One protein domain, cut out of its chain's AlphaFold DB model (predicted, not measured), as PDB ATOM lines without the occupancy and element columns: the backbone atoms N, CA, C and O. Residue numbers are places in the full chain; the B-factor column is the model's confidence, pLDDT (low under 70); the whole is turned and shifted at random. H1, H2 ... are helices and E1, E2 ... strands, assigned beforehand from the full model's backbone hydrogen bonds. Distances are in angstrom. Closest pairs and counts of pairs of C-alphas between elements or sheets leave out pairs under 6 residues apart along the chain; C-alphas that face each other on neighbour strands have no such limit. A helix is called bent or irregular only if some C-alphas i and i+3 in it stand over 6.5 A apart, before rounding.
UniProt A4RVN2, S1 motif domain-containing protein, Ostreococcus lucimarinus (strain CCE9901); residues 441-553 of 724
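What this domain is: This is residues 441 to 553 of the 724 residues of the protein "S1 motif domain-containing protein" of Ostreococcus lucimarinus (strain CCE9901) (UniProt A4RVN2). A small barrel of five antiparallel strands, nearly closed: one strongly curled sheet folds back until its two edge strands, E3 and E5, come close together. Two short helices, H1 and H2, sit together beyond one side of it, and long stretches with no named element make both ends of the printed part. The printed part has 113 residues, with five named strands and two named helices in the order E1 E2 E3 H1 E4 E5 H2; the sheet's order is E3 E2 E1 E4 E5. The class is mixed, helices and strands, with under half of the residues, 46, in named elements. The whole is compact, with a radius of gyration of the C-alphas of 13.0 A, and spans 37 by 31 by 24 A.

Where its parts are: Residues 441 to 462 hold no named element. E1, residues 463 to 472, begins at C-alpha 463 (39.934, 50.971, 51.945), measures 22.7 A and bends by 74 degrees at residue 469. E2 is residues 476 to 480, 13.4 A, and E3 is residues 487 to 490, 9.3 A. H1, residues 493 to 499, 9.9 A, is irregular, but only just: C-alphas 494 and 497 are 6.54 A apart. E4, residues 508 to 516, measures 21.1 A and bends by 57 degrees at residue 512. E5 is residues 527 to 531, 13.6 A. H2, residues 534 to 539, 8.8 A, ends at C-alpha 539 (23.427, 58.138, 44.156).

How they stand to each other: The sheet is folded, bent back on itself into two leaves that face each other: E3 and E2 face E4 and E5, with E1 as the hinge. E1 pairs with E4 over its residues 463 to 467, as in N 464 and O 511, 2.8 A, and with E2 over its residues 467 to 472, as in N 469 and O 478, 2.8 A. E1, E2 and E3 form a meander, each strand the antiparallel neighbour of the one before; N 489 and O 477 are 2.8 A apart. In the hairpin of E4 and E5, N 512 and O 530 are 2.8 A apart. The closest C-alphas of the edge strands E3 and E5 are those of Leu 488 and Glu 528, 4.9 A. H1 only grazes the sheet, with its residues 493 to 499. H1 and H2 touch at a steep tilt of 43 degrees, opposite ways, closest at the C-alphas of Asp 495 and Met 539, 6.7 A. H2 is not on the sheet. In H2 every O i to N i+4 pair is within hydrogen-bond range; in H1 1 of 3 is, beside 3 of 4 O i to N i+3 pairs.

The domain as a whole: The two C-alphas farthest apart are those of Val 450 and Thr 494, 38.3 A. The printed part has no cut, and no link between named elements is long. The mean pLDDT of the printed part is 83.3; residues 441 to 443 and residue 448 are under 70.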
ATOM      1  N   ARG A 441      34.964  42.875  28.626       59.69
ATOM      2  CA  ARG A 441      33.878  43.163  29.584       59.69
ATOM      3  C   ARG A 441      33.987  42.328  30.866       59.69
ATOM      4  O   ARG A 441      33.195  42.515  31.793       59.69
ATOM      5  N   ASP A 442      34.918  41.378  30.918       65.62
ATOM      6  CA  ASP A 442      35.225  40.631  32.131       65.62
ATOM      7  C   ASP A 442      36.289  41.379  32.961       65.62
ATOM      8  O   ASP A 442      37.093  42.137  32.423       65.62
ATOM      9  N   PRO A 443      36.312  41.209  34.297       69.75
ATOM     10  CA  PRO A 443      37.291  41.893  35.136       69.75
ATOM     11  C   PRO A 443      38.695  41.363  34.837       69.75
ATOM     12  O   PRO A 443      38.918  40.144  34.903       69.75
ATOM     13  N   THR A 444      39.652  42.259  34.573       76.75
ATOM     14  CA  THR A 444      41.028  41.877  34.238       76.75
ATOM     15  C   THR A 444      41.626  41.040  35.364       76.75
ATOM     16  O   THR A 444      41.488  41.350  36.551       76.75
ATOM     17  N   ARG A 445      42.300  39.941  35.004       79.06
ATOM     18  CA  ARG A 445      42.890  39.003  35.972       79.06
ATOM     19  C   ARG A 445      44.409  39.008  35.871       79.06
ATOM     20  O   ARG A 445      44.995  38.377  34.993       79.06
ATOM     21  N   HIS A 446      45.059  39.681  36.811       77.12
ATOM     22  CA  HIS A 446      46.506  39.877  36.875       77.12
ATOM     23  C   HIS A 446      47.239  38.717  37.577       77.12
ATOM     24  O   HIS A 446      48.124  38.921  38.412       77.12
ATOM     25  N   PHE A 447      46.878  37.474  37.237       71.12
ATOM     26  CA  PHE A 447      47.452  36.279  37.856       71.12
ATOM     27  C   PHE A 447      48.979  36.224  37.712       71.12
ATOM     28  O   PHE A 447      49.524  36.184  36.608       71.12
ATOM     29  N   GLY A 448      49.672  36.133  38.849       61.78
ATOM     30  CA  GLY A 448      51.129  35.989  38.908       61.78
ATOM     31  C   GLY A 448      51.919  37.299  38.992       61.78
ATOM     32  O   GLY A 448      53.147  37.236  39.100       61.78
ATOM     33  N   ASP A 449      51.262  38.462  39.006       73.50
ATOM     34  CA  ASP A 449      51.920  39.726  39.345       73.50
ATOM     35  C   ASP A 449      52.133  39.834  40.865       73.50
ATOM     36  O   ASP A 449      51.206  40.025  41.649       73.50
ATOM     37  N   VAL A 450      53.392  39.714  41.292       70.50
ATOM     38  CA  VAL A 450      53.792  39.739  42.712       70.50
ATOM     39  C   VAL A 450      53.753  41.161  43.306       70.50
ATOM     40  O   VAL A 450      53.963  41.326  44.506       70.50
ATOM     41  N   SER A 451      53.508  42.197  42.494       74.44
ATOM     42  CA  SER A 451      53.364  43.581  42.970       74.44
ATOM     43  C   SER A 451      51.953  43.924  43.467       74.44
ATOM     44  O   SER A 451      51.799  44.902  44.201       74.44
ATOM     45  N   ARG A 452      50.947  43.112  43.116       81.94
ATOM     46  CA  ARG A 452      49.523  43.318  43.431       81.94
ATOM     47  C   ARG A 452      49.087  42.576  44.701       81.94
ATOM     48  O   ARG A 452      49.684  41.569  45.090       81.94
ATOM     49  N   GLN A 453      48.030  43.056  45.364       82.69
ATOM     50  CA  GLN A 453      47.456  42.368  46.529       82.69
ATOM     51  C   GLN A 453      46.663  41.134  46.065       82.69
ATOM     52  O   GLN A 453      45.635  41.253  45.398       82.69
ATOM     53  N   MET A 454      47.149  39.944  46.435       81.88
ATOM     54  CA  MET A 454      46.493  38.656  46.161       81.88
ATOM     55  C   MET A 454      45.069  38.631  46.720       81.88
ATOM     56  O   MET A 454      44.870  39.010  47.879       81.88
ATOM     57  N   HIS A 455      44.111  38.096  45.956       81.88
ATOM     58  CA  HIS A 455      42.678  38.124  46.298       81.88
ATOM     59  C   HIS A 455      42.378  37.558  47.696       81.88
ATOM     60  O   HIS A 455      41.619  38.120  48.478       81.88
ATOM     61  N   HIS A 456      43.072  36.480  48.074       80.44
ATOM     62  CA  HIS A 456      42.929  35.824  49.380       80.44
ATOM     63  C   HIS A 456      43.502  36.616  50.579       80.44
ATOM     64  O   HIS A 456      43.481  36.116  51.703       80.44
ATOM     65  N   THR A 457      44.123  37.775  50.342       83.19
ATOM     66  CA  THR A 457      44.743  38.642  51.368       83.19
ATOM     67  C   THR A 457      43.954  39.940  51.549       83.19
ATOM     68  O   THR A 457      44.378  40.812  52.299       83.19
ATOM     69  N   ILE A 458      42.843  40.110  50.831       84.62
ATOM     70  CA  ILE A 458      41.963  41.273  50.943       84.62
ATOM     71  C   ILE A 458      41.026  41.052  52.130       84.62
ATOM     72  O   ILE A 458      40.339  40.030  52.203       84.62
ATOM     73  N   GLU A 459      40.998  42.004  53.059       85.75
ATOM     74  CA  GLU A 459      40.042  42.004  54.167       85.75
ATOM     75  C   GLU A 459      38.780  42.785  53.771       85.75
ATOM     76  O   GLU A 459      38.845  43.769  53.032       85.75
ATOM     77  N   LEU A 460      37.615  42.348  54.264       85.88
ATOM     78  CA  LEU A 460      36.382  43.134  54.153       85.88
ATOM     79  C   LEU A 460      36.578  44.487  54.843       85.88
ATOM     80  O   LEU A 460      37.336  44.592  55.808       85.88
ATOM     81  N   ASP A 461      35.887  45.517  54.360       86.69
ATOM     82  CA  ASP A 461      36.008  46.901  54.818       86.69
ATOM     83  C   ASP A 461      37.387  47.564  54.604       86.69
ATOM     84  O   ASP A 461      37.557  48.733  54.966       86.69
ATOM     85  N   GLN A 462      38.353  46.889  53.964       89.62
ATOM     86  CA  GLN A 462      39.626  47.498  53.573       89.62
ATOM     87  C   GLN A 462      39.378  48.650  52.584       89.62
ATOM     88  O   GLN A 462      38.688  48.483  51.576       89.62
ATOM     89  N   VAL A 463      39.959  49.821  52.862       90.25
ATOM     90  CA  VAL A 463      39.934  50.971  51.945       90.25
ATOM     91  C   VAL A 463      41.130  50.891  51.002       90.25
ATOM     92  O   VAL A 463      42.276  50.760  51.441       90.25
ATOM     93  N   LEU A 464      40.850  50.975  49.706       88.62
ATOM     94  CA  LEU A 464      41.796  50.917  48.601       88.62
ATOM     95  C   LEU A 464      41.661  52.181  47.741       88.62
ATOM     96  O   LEU A 464      40.612  52.823  47.699       88.62
ATOM     97  N   LYS A 465      42.739  52.541  47.045       90.69
ATOM     98  CA  LYS A 465      42.696  53.539  45.973       90.69
ATOM     99  C   LYS A 465      42.547  52.781  44.665       90.69
ATOM    100  O   LYS A 465      43.389  51.938  44.367       90.69
ATOM    101  N   GLY A 466      41.473  53.061  43.942       88.69
ATOM    102  CA  GLY A 466      41.133  52.385  42.704       88.69
ATOM    103  C   GLY A 466      41.005  53.353  41.538       88.69
ATOM    104  O   GLY A 466      40.637  54.512  41.727       88.69
ATOM    105  N   LYS A 467      41.301  52.881  40.330       91.31
ATOM    106  CA  LYS A 467      41.086  53.626  39.088       91.31
ATOM    107  C   LYS A 467      40.048  52.911  38.235       91.31
ATOM    108  O   LYS A 467      40.170  51.713  38.012       91.31
ATOM    109  N   VAL A 468      39.046  53.638  37.746       89.19
ATOM    110  CA  VAL A 468      38.030  53.079  36.841       89.19
ATOM    111  C   VAL A 468      38.694  52.694  35.516       89.19
ATOM    112  O   VAL A 468      39.313  53.542  34.872       89.19
ATOM    113  N   VAL A 469      38.581  51.428  35.118       87.38
ATOM    114  CA  VAL A 469      39.181  50.869  33.890       87.38
ATOM    115  C   VAL A 469      38.137  50.684  32.793       87.38
ATOM    116  O   VAL A 469      38.419  50.976  31.635       87.38
ATOM    117  N   ALA A 470      36.932  50.242  33.152       84.88
ATOM    118  CA  ALA A 470      35.834  50.006  32.219       84.88
ATOM    119  C   ALA A 470      34.478  50.265  32.893       84.88
ATOM    120  O   ALA A 470      34.387  50.376  34.118       84.88
ATOM    121  N   MET A 471      33.426  50.376  32.087       83.75
ATOM    122  CA  MET A 471      32.050  50.615  32.523       83.75
ATOM    123  C   MET A 471      31.143  49.610  31.801       83.75
ATOM    124  O   MET A 471      31.194  49.514  30.578       83.75
ATOM    125  N   ASP A 472      30.343  48.856  32.552       79.81
ATOM    126  CA  ASP A 472      29.351  47.902  32.053       79.81
ATOM    127  C   ASP A 472      27.966  48.368  32.521       79.81
ATOM    128  O   ASP A 472      27.671  48.380  33.718       79.81
ATOM    129  N   LEU A 473      27.109  48.777  31.583       77.12
ATOM    130  CA  LEU A 473      25.799  49.361  31.895       77.12
ATOM    131  C   LEU A 473      24.911  48.424  32.733       77.12
ATOM    132  O   LEU A 473      24.160  48.899  33.580       77.12
ATOM    133  N   TYR A 474      25.057  47.105  32.569       78.62
ATOM    134  CA  TYR A 474      24.220  46.100  33.233       78.62
ATOM    135  C   TYR A 474      24.778  45.610  34.586       78.62
ATOM    136  O   TYR A 474      24.134  44.846  35.315       78.62
ATOM    137  N   HIS A 475      26.013  45.979  34.931       82.56
ATOM    138  CA  HIS A 475      26.711  45.440  36.105       82.56
ATOM    139  C   HIS A 475      27.356  46.512  36.994       82.56
ATOM    140  O   HIS A 475      27.464  46.303  38.205       82.56
ATOM    141  N   GLY A 476      27.760  47.643  36.420       87.38
ATOM    142  CA  GLY A 476      28.431  48.747  37.093       87.38
ATOM    143  C   GLY A 476      29.816  49.046  36.517       87.38
ATOM    144  O   GLY A 476      30.114  48.737  35.367       87.38
ATOM    145  N   ALA A 477      30.682  49.684  37.299       88.94
ATOM    146  CA  ALA A 477      32.022  50.064  36.846       88.94
ATOM    147  C   ALA A 477      33.091  49.061  37.311       88.94
ATOM    148  O   ALA A 477      33.030  48.542  38.424       88.94
ATOM    149  N   LEU A 478      34.111  48.828  36.484       90.31
ATOM    150  CA  LEU A 478      35.291  48.040  36.841       90.31
ATOM    151  C   LEU A 478      36.417  48.950  37.323       90.31
ATOM    152  O   LEU A 478      36.756  49.936  36.666       90.31
ATOM    153  N   VAL A 479      37.003  48.612  38.473       89.81
ATOM    154  CA  VAL A 479      37.974  49.446  39.188       89.81
ATOM    155  C   VAL A 479      39.231  48.638  39.530       89.81
ATOM    156  O   VAL A 479      39.195  47.751  40.388       89.81
ATOM    157  N   ASP A 480      40.369  48.987  38.922       90.19
ATOM    158  CA  ASP A 480      41.678  48.443  39.307       90.19
ATOM    159  C   ASP A 480      42.094  49.058  40.646       90.19
ATOM    160  O   ASP A 480      42.443  50.237  40.725       90.19
ATOM    161  N   CYS A 481      42.046  48.248  41.703       85.31
ATOM    162  CA  CYS A 481      42.380  48.632  43.075       85.31
ATOM    163  C   CYS A 481      43.809  48.224  43.493       85.31
ATOM    164  O   CYS A 481      44.109  48.155  44.688       85.31
ATOM    165  N   GLY A 482      44.685  47.884  42.538       82.44
ATOM    166  CA  GLY A 482      45.993  47.270  42.809       82.44
ATOM    167  C   GLY A 482      45.899  45.805  43.258       82.44
ATOM    168  O   GLY A 482      46.849  45.248  43.818       82.44
ATOM    169  N   THR A 483      44.744  45.182  43.039       84.69
ATOM    170  CA  THR A 483      44.412  43.800  43.395       84.69
ATOM    171  C   THR A 483      44.734  42.837  42.250       84.69
ATOM    172  O   THR A 483      45.008  43.244  41.121       84.69
ATOM    173  N   GLU A 484      44.757  41.536  42.543       85.50
ATOM    174  CA  GLU A 484      44.959  40.465  41.550       85.50
ATOM    175  C   GLU A 484      43.830  40.379  40.505       85.50
ATOM    176  O   GLU A 484      44.044  39.886  39.398       85.50
ATOM    177  N   ILE A 485      42.634  40.854  40.854       85.50
ATOM    178  CA  ILE A 485      41.441  40.895  40.004       85.50
ATOM    179  C   ILE A 485      40.814  42.283  40.166       85.50
ATOM    180  O   ILE A 485      40.778  42.793  41.294       85.50
ATOM    181  N   ASP A 486      40.335  42.878  39.074       89.12
ATOM    182  CA  ASP A 486      39.594  44.144  39.118       89.12
ATOM    183  C   ASP A 486      38.319  44.014  39.962       89.12
ATOM    184  O   ASP A 486      37.632  42.987  39.947       89.12
ATOM    185  N   ALA A 487      38.004  45.067  40.714       89.19
ATOM    186  CA  ALA A 487      36.827  45.107  41.568       89.19
ATOM    187  C   ALA A 487      35.608  45.635  40.804       89.19
ATOM    188  O   ALA A 487      35.723  46.586  40.030       89.19
ATOM    189  N   LEU A 488      34.432  45.067  41.069       91.50
ATOM    190  CA  LEU A 488      33.168  45.630  40.606       91.50
ATOM    191  C   LEU A 488      32.687  46.697  41.590       91.50
ATOM    192  O   LEU A 488      32.475  46.408  42.768       91.50
ATOM    193  N   LEU A 489      32.463  47.906  41.087       90.50
ATOM    194  CA  LEU A 489      31.598  48.906  41.694       90.50
ATOM    195  C   LEU A 489      30.172  48.667  41.167       90.50
ATOM    196  O   LEU A 489      29.919  49.004  40.011       90.50
ATOM    197  N   PRO A 490      29.254  48.072  41.950       89.25
ATOM    198  CA  PRO A 490      27.906  47.773  41.483       89.25
ATOM    199  C   PRO A 490      27.095  49.062  41.313       89.25
ATOM    200  O   PRO A 490      26.897  49.799  42.276       89.25
ATOM    201  N   ILE A 491      26.606  49.307  40.097       86.62
ATOM    202  CA  ILE A 491      25.726  50.433  39.747       86.62
ATOM    203  C   ILE A 491      24.506  49.837  39.047       86.62
ATOM    204  O   ILE A 491      24.670  48.951  38.206       86.62
ATOM    205  N   ASN A 492      23.300  50.268  39.420       85.12
ATOM    206  CA  ASN A 492      22.083  49.837  38.740       85.12
ATOM    207  C   ASN A 492      21.865  50.626  37.443       85.12
ATOM    208  O   ASN A 492      22.313  51.765  37.325       85.12
ATOM    209  N   GLU A 493      21.117  50.058  36.498       83.50
ATOM    210  CA  GLU A 493      20.806  50.716  35.220       83.50
ATOM    211  C   GLU A 493      20.100  52.070  35.417       83.50
ATOM    212  O   GLU A 493      20.460  53.060  34.783       83.50
ATOM    213  N   THR A 494      19.191  52.150  36.395       83.94
ATOM    214  CA  THR A 494      18.515  53.393  36.811       83.94
ATOM    215  C   THR A 494      19.476  54.479  37.290       83.94
ATOM    216  O   THR A 494      19.228  55.666  37.095       83.94
ATOM    217  N   ASP A 495      20.575  54.081  37.927       83.75
ATOM    218  CA  ASP A 495      21.478  54.990  38.630       83.75
ATOM    219  C   ASP A 495      22.540  55.551  37.668       83.75
ATOM    220  O   ASP A 495      23.184  56.561  37.951       83.75
ATOM    221  N   TRP A 496      22.721  54.936  36.493       83.94
ATOM    222  CA  TRP A 496      23.687  55.393  35.494       83.94
ATOM    223  C   TRP A 496      23.406  56.802  34.970       83.94
ATOM    224  O   TRP A 496      24.358  57.529  34.677       83.94
ATOM    225  N   MET A 497      22.135  57.216  34.901       81.12
ATOM    226  CA  MET A 497      21.754  58.560  34.452       81.12
ATOM    227  C   MET A 497      22.387  59.663  35.311       81.12
ATOM    228  O   MET A 497      22.843  60.665  34.766       81.12
ATOM    229  N   THR A 498      22.471  59.462  36.630       82.44
ATOM    230  CA  THR A 498      23.102  60.397  37.579       82.44
ATOM    231  C   THR A 498      24.584  60.101  37.809       82.44
ATOM    232  O   THR A 498      25.373  61.015  38.042       82.44
ATOM    233  N   MET A 499      25.003  58.836  37.723       81.62
ATOM    234  CA  MET A 499      26.383  58.429  38.017       81.62
ATOM    235  C   MET A 499      27.380  58.724  36.885       81.62
ATOM    236  O   MET A 499      28.560  58.944  37.175       81.62
ATOM    237  N   ARG A 500      26.942  58.767  35.616       79.94
ATOM    238  CA  ARG A 500      27.831  58.982  34.451       79.94
ATOM    239  C   ARG A 500      28.594  60.316  34.496       79.94
ATOM    240  O   ARG A 500      29.746  60.374  34.076       79.94
ATOM    241  N   ASP A 501      27.986  61.358  35.065       81.62
ATOM    242  CA  ASP A 501      28.575  62.703  35.161       81.62
ATOM    243  C   ASP A 501      29.630  62.796  36.286       81.62
ATOM    244  O   ASP A 501      30.386  63.766  36.385       81.62
ATOM    245  N   HIS A 502      29.701  61.779  37.153       79.75
ATOM    246  CA  HIS A 502      30.600  61.729  38.308       79.75
ATOM    247  C   HIS A 502      31.628  60.595  38.263       79.75
ATOM    248  O   HIS A 502      32.620  60.659  38.998       79.75
ATOM    249  N   ILE A 503      31.403  59.573  37.433       83.44
ATOM    250  CA  ILE A 503      32.297  58.432  37.234       83.44
ATOM    251  C   ILE A 503      32.474  58.180  35.736       83.44
ATOM    252  O   ILE A 503      31.577  57.680  35.064       83.44
ATOM    253  N   THR A 504      33.681  58.447  35.242       84.12
ATOM    254  CA  THR A 504      34.118  58.121  33.877       84.12
ATOM    255  C   THR A 504      35.368  57.235  33.897       84.12
ATOM    256  O   THR A 504      36.099  57.190  34.897       84.12
ATOM    257  N   VAL A 505      35.643  56.528  32.794       86.81
ATOM    258  CA  VAL A 505      36.871  55.727  32.643       86.81
ATOM    259  C   VAL A 505      38.103  56.595  32.907       86.81
ATOM    260  O   VAL A 505      38.269  57.675  32.348       86.81
ATOM    261  N   GLY A 506      38.987  56.105  33.772       84.56
ATOM    262  CA  GLY A 506      40.195  56.795  34.201       84.56
ATOM    263  C   GLY A 506      40.075  57.574  35.513       84.56
ATOM    264  O   GLY A 506      41.110  57.987  36.036       84.56
ATOM    265  N   THR A 507      38.870  57.732  36.071       87.62
ATOM    266  CA  THR A 507      38.647  58.409  37.364       87.62
ATOM    267  C   THR A 507      39.318  57.645  38.511       87.62
ATOM    268  O   THR A 507      39.169  56.426  38.618       87.62
ATOM    269  N   GLU A 508      40.036  58.352  39.388       89.69
ATOM    270  CA  GLU A 508      40.584  57.792  40.631       89.69
ATOM    271  C   GLU A 508      39.587  57.963  41.788       89.69
ATOM    272  O   GLU A 508      39.097  59.062  42.048       89.69
ATOM    273  N   LEU A 509      39.296  56.872  42.496       88.44
ATOM    274  CA  LEU A 509      38.322  56.797  43.582       88.44
ATOM    275  C   LEU A 509      38.944  56.131  44.815       88.44
ATOM    276  O   LEU A 509      39.700  55.164  44.714       88.44
ATOM    277  N   GLU A 510      38.592  56.613  46.006       91.88
ATOM    278  CA  GLU A 510      38.802  55.849  47.237       91.88
ATOM    279  C   GLU A 510      37.593  54.935  47.441       91.88
ATOM    280  O   GLU A 510      36.455  55.398  47.538       91.88
ATOM    281  N   VAL A 511      37.841  53.628  47.460       91.44
ATOM    282  CA  VAL A 511      36.805  52.596  47.510       91.44
ATOM    283  C   VAL A 511      37.018  51.674  48.704       91.44
ATOM    284  O   VAL A 511      38.141  51.445  49.147       91.44
ATOM    285  N   LYS A 512      35.928  51.152  49.250       92.44
ATOM    286  CA  LYS A 512      35.884  50.241  50.392       92.44
ATOM    287  C   LYS A 512      35.402  48.879  49.908       92.44
ATOM    288  O   LYS A 512      34.358  48.804  49.265       92.44
ATOM    289  N   VAL A 513      36.140  47.819  50.223       90.88
ATOM    290  CA  VAL A 513      35.752  46.440  49.885       90.88
ATOM    291  C   VAL A 513      34.492  46.053  50.655       90.88
ATOM    292  O   VAL A 513      34.507  46.049  51.886       90.88
ATOM    293  N   THR A 514      33.412  45.733  49.944       87.81
ATOM    294  CA  THR A 514      32.130  45.328  50.543       87.81
ATOM    295  C   THR A 514      31.981  43.821  50.645       87.81
ATOM    296  O   THR A 514      31.487  43.336  51.661       87.81
ATOM    297  N   ASP A 515      32.413  43.075  49.627       86.69
ATOM    298  CA  ASP A 515      32.313  41.616  49.614       86.69
ATOM    299  C   ASP A 515      33.479  40.972  48.843       86.69
ATOM    300  O   ASP A 515      33.918  41.461  47.800       86.69
ATOM    301  N   THR A 516      33.968  39.846  49.362       87.12
ATOM    302  CA  THR A 516      35.136  39.119  48.847       87.12
ATOM    303  C   THR A 516      34.781  37.642  48.715       87.12
ATOM    304  O   THR A 516      34.707  36.895  49.696       87.12
ATOM    305  N   ARG A 517      34.587  37.177  47.479       85.31
ATOM    306  CA  ARG A 517      34.189  35.795  47.180       85.31
ATOM    307  C   ARG A 517      35.411  34.875  47.161       85.31
ATOM    308  O   ARG A 517      36.281  34.995  46.301       85.31
ATOM    309  N   SER A 518      35.464  33.901  48.068       76.00
ATOM    310  CA  SER A 518      36.594  32.958  48.174       76.00
ATOM    311  C   SER A 518      36.731  32.011  46.970       76.00
ATOM    312  O   SER A 518      37.845  31.676  46.566       76.00
ATOM    313  N   LYS A 519      35.609  31.606  46.359       80.69
ATOM    314  CA  LYS A 519      35.567  30.797  45.129       80.69
ATOM    315  C   LYS A 519      35.609  31.682  43.883       80.69
ATOM    316  O   LYS A 519      34.653  31.728  43.114       80.69
ATOM    317  N   TRP A 520      36.721  32.387  43.684       76.12
ATOM    318  CA  TRP A 520      36.869  33.401  42.629       76.12
ATOM    319  C   TRP A 520      36.594  32.898  41.200       76.12
ATOM    320  O   TRP A 520      36.239  33.687  40.336       76.12
ATOM    321  N   TRP A 521      36.722  31.593  40.935       78.62
ATOM    322  CA  TRP A 521      36.405  31.011  39.627       78.62
ATOM    323  C   TRP A 521      34.892  30.954  39.349       78.62
ATOM    324  O   TRP A 521      34.480  31.029  38.192       78.62
ATOM    325  N   ARG A 522      34.061  30.850  40.397       82.56
ATOM    326  CA  ARG A 522      32.599  30.734  40.275       82.56
ATOM    327  C   ARG A 522      31.880  32.046  40.062       82.56
ATOM    328  O   ARG A 522      30.836  32.032  39.430       82.56
ATOM    329  N   PHE A 523      32.406  33.149  40.569       84.38
ATOM    330  CA  PHE A 523      31.786  34.454  40.383       84.38
ATOM    331  C   PHE A 523      32.399  35.141  39.162       84.38
ATOM    332  O   PHE A 523      33.599  35.010  38.913       84.38
ATOM    333  N   ARG A 524      31.579  35.864  38.389       81.12
ATOM    334  CA  ARG A 524      32.074  36.711  37.294       81.12
ATOM    335  C   ARG A 524      32.963  37.813  37.871       81.12
ATOM    336  O   ARG A 524      34.135  37.905  37.509       81.12
ATOM    337  N   TYR A 525      32.433  38.505  38.881       87.88
ATOM    338  CA  TYR A 525      33.128  39.485  39.714       87.88
ATOM    339  C   TYR A 525      33.320  38.902  41.126       87.88
ATOM    340  O   TYR A 525      32.344  38.687  41.846       87.88
ATOM    341  N   PRO A 526      34.553  38.548  41.530       85.81
ATOM    342  CA  PRO A 526      34.808  37.936  42.833       85.81
ATOM    343  C   PRO A 526      35.106  38.952  43.946       85.81
ATOM    344  O   PRO A 526      35.246  38.545  45.101       85.81
ATOM    345  N   LEU A 527      35.220  40.237  43.607       88.50
ATOM    346  CA  LEU A 527      35.513  41.350  44.505       88.50
ATOM    347  C   LEU A 527      34.522  42.487  44.218       88.50
ATOM    348  O   LEU A 527      34.452  42.963  43.087       88.50
ATOM    349  N   GLU A 528      33.770  42.904  45.234       91.00
ATOM    350  CA  GLU A 528      32.811  44.014  45.177       91.00
ATOM    351  C   GLU A 528      33.339  45.179  46.041       91.00
ATOM    352  O   GLU A 528      33.865  44.965  47.141       91.00
ATOM    353  N   VAL A 529      33.225  46.416  45.546       91.12
ATOM    354  CA  VAL A 529      33.673  47.644  46.226       91.12
ATOM    355  C   VAL A 529      32.623  48.751  46.140       91.12
ATOM    356  O   VAL A 529      31.886  48.842  45.167       91.12
ATOM    357  N   MET A 530      32.586  49.641  47.132       89.25
ATOM    358  CA  MET A 530      31.736  50.844  47.145       89.25
ATOM    359  C   MET A 530      32.583  52.105  47.357       89.25
ATOM    360  O   MET A 530      33.616  52.029  48.025       89.25
ATOM    361  N   PRO A 531      32.188  53.281  46.839       90.06
ATOM    362  CA  PRO A 531      32.966  54.502  46.993       90.06
ATOM    363  C   PRO A 531      32.865  55.013  48.434       90.06
ATOM    364  O   PRO A 531      31.816  54.928  49.070       90.06
ATOM    365  N   THR A 532      33.947  55.588  48.961       89.06
ATOM    366  CA  THR A 532      33.921  56.268  50.270       89.06
ATOM    367  C   THR A 532      33.321  57.676  50.189       89.06
ATOM    368  O   THR A 532      32.943  58.241  51.217       89.06
ATOM    369  N   ARG A 533      33.214  58.246  48.976       86.12
ATOM    370  CA  ARG A 533      32.570  59.540  48.696       86.12
ATOM    371  C   ARG A 533      31.070  59.439  49.001       86.12
ATOM    372  O   ARG A 533      30.361  58.640  48.394       86.12
ATOM    373  N   GLN A 534      30.601  60.224  49.972       81.12
ATOM    374  CA  GLN A 534      29.235  60.118  50.502       81.12
ATOM    375  C   GLN A 534      28.156  60.514  49.482       81.12
ATOM    376  O   GLN A 534      27.061  59.971  49.520       81.12
ATOM    377  N   ASP A 535      28.463  61.440  48.581       81.94
ATOM    378  CA  ASP A 535      27.610  61.840  47.462       81.94
ATOM    379  C   ASP A 535      27.397  60.689  46.467       81.94
ATOM    380  O   ASP A 535      26.254  60.328  46.201       81.94
ATOM    381  N   LEU A 536      28.472  60.026  46.023       82.12
ATOM    382  CA  LEU A 536      28.374  58.823  45.183       82.12
ATOM    383  C   LEU A 536      27.599  57.704  45.892       82.12
ATOM    384  O   LEU A 536      26.786  57.023  45.280       82.12
ATOM    385  N   LEU A 537      27.809  57.527  47.199       83.19
ATOM    386  CA  LEU A 537      27.108  56.509  47.986       83.19
ATOM    387  C   LEU A 537      25.604  56.799  48.180       83.19
ATOM    388  O   LEU A 537      24.861  55.887  48.523       83.19
ATOM    389  N   LEU A 538      25.156  58.045  47.989       83.06
ATOM    390  CA  LEU A 538      23.735  58.419  47.995       83.06
ATOM    391  C   LEU A 538      23.080  58.275  46.614       83.06
ATOM    392  O   LEU A 538      21.866  58.107  46.543       83.06
ATOM    393  N   MET A 539      23.871  58.351  45.540       81.06
ATOM    394  CA  MET A 539      23.427  58.138  44.156       81.06
ATOM    395  C   MET A 539      23.322  56.650  43.797       81.06
ATOM    396  O   MET A 539      22.540  56.286  42.926       81.06
ATOM    397  N   LEU A 540      24.088  55.791  44.476       80.88
ATOM    398  CA  LEU A 540      24.015  54.338  44.330       80.88
ATOM    399  C   LEU A 540      22.798  53.776  45.077       80.88
ATOM    400  O   LEU A 540      22.724  53.834  46.305       80.88
ATOM    401  N   GLY A 541      21.861  53.208  44.321       76.81
ATOM    402  CA  GLY A 541      20.638  52.595  44.815       76.81
ATOM    403  C   GLY A 541      20.839  51.155  45.293       76.81
ATOM    404  O   GLY A 541      21.661  50.849  46.160       76.81
ATOM    405  N   ARG A 542      20.019  50.234  44.774       77.25
ATOM    406  CA  ARG A 542      20.134  48.801  45.094       77.25
ATOM    407  C   ARG A 542      21.210  48.147  44.229       77.25
ATOM    408  O   ARG A 542      21.431  48.536  43.092       77.25
ATOM    409  N   HIS A 543      21.834  47.095  44.758       81.94
ATOM    410  CA  HIS A 543      22.745  46.253  43.981       81.94
ATOM    411  C   HIS A 543      22.013  45.684  42.737       81.94
ATOM    412  O   HIS A 543      20.923  45.134  42.919       81.94
ATOM    413  N   PRO A 544      22.595  45.746  41.518       82.50
ATOM    414  CA  PRO A 544      21.908  45.394  40.266       82.50
ATOM    415  C   PRO A 544      21.442  43.932  40.217       82.50
ATOM    416  O   PRO A 544      20.437  43.606  39.598       82.50
ATOM    417  N   HIS A 545      22.137  43.034  40.928       81.81
ATOM    418  CA  HIS A 545      21.739  41.626  41.062       81.81
ATOM    419  C   HIS A 545      21.116  41.342  42.432       81.81
ATOM    420  O   HIS A 545      21.796  41.567  43.440       81.81
ATOM    421  N   PRO A 546      19.918  40.731  42.520       75.06
ATOM    422  CA  PRO A 546      19.247  40.456  43.798       75.06
ATOM    423  C   PRO A 546      20.005  39.467  44.700       75.06
ATOM    424  O   PRO A 546      19.767  39.414  45.905       75.06
ATOM    425  N   PHE A 547      20.937  38.690  44.137       72.69
ATOM    426  CA  PHE A 547      21.739  37.700  44.862       72.69
ATOM    427  C   PHE A 547      23.222  38.095  45.026       72.69
ATOM    428  O   PHE A 547      24.015  37.279  45.504       72.69
ATOM    429  N   GLY A 548      23.616  39.318  44.643       79.19
ATOM    430  CA  GLY A 548      25.023  39.736  44.496       79.19
ATOM    431  C   GLY A 548      25.635  39.281  43.161       79.19
ATOM    432  O   GLY A 548      24.928  38.699  42.337       79.19
ATOM    433  N   SER A 549      26.945  39.475  42.954       81.94
ATOM    434  CA  SER A 549      27.650  39.216  41.673       81.94
ATOM    435  C   SER A 549      27.223  37.945  40.899       81.94
ATOM    436  O   SER A 549      27.060  36.886  41.519       81.94
ATOM    437  N   PRO A 550      27.079  37.982  39.558       82.56
ATOM    438  CA  PRO A 550      26.713  36.815  38.747       82.56
ATOM    439  C   PRO A 550      27.625  35.589  38.933       82.56
ATOM    440  O   PRO A 550      28.818  35.718  39.224       82.56
ATOM    441  N   ILE A 551      27.056  34.390  38.750       83.38
ATOM    442  CA  ILE A 551      27.768  33.101  38.815       83.38
ATOM    443  C   ILE A 551      27.996  32.556  37.405       83.38
ATOM    444  O   ILE A 551      27.079  32.521  36.588       83.38
ATOM    445  N   ASN A 552      29.202  32.049  37.162       81.38
ATOM    446  CA  ASN A 552      29.580  31.333  35.953       81.38
ATOM    447  C   ASN A 552      29.046  29.892  36.007       81.38
ATOM    448  O   ASN A 552      29.513  29.082  36.818       81.38
ATOM    449  N   VAL A 553      28.104  29.566  35.120       79.31
ATOM    450  CA  VAL A 553      27.634  28.193  34.878       79.31
ATOM    451  C   VAL A 553      28.497  27.579  33.779       79.31
ATOM    452  O   VAL A 553      28.567  28.122  32.676       79.31
TER     453      VAL A 553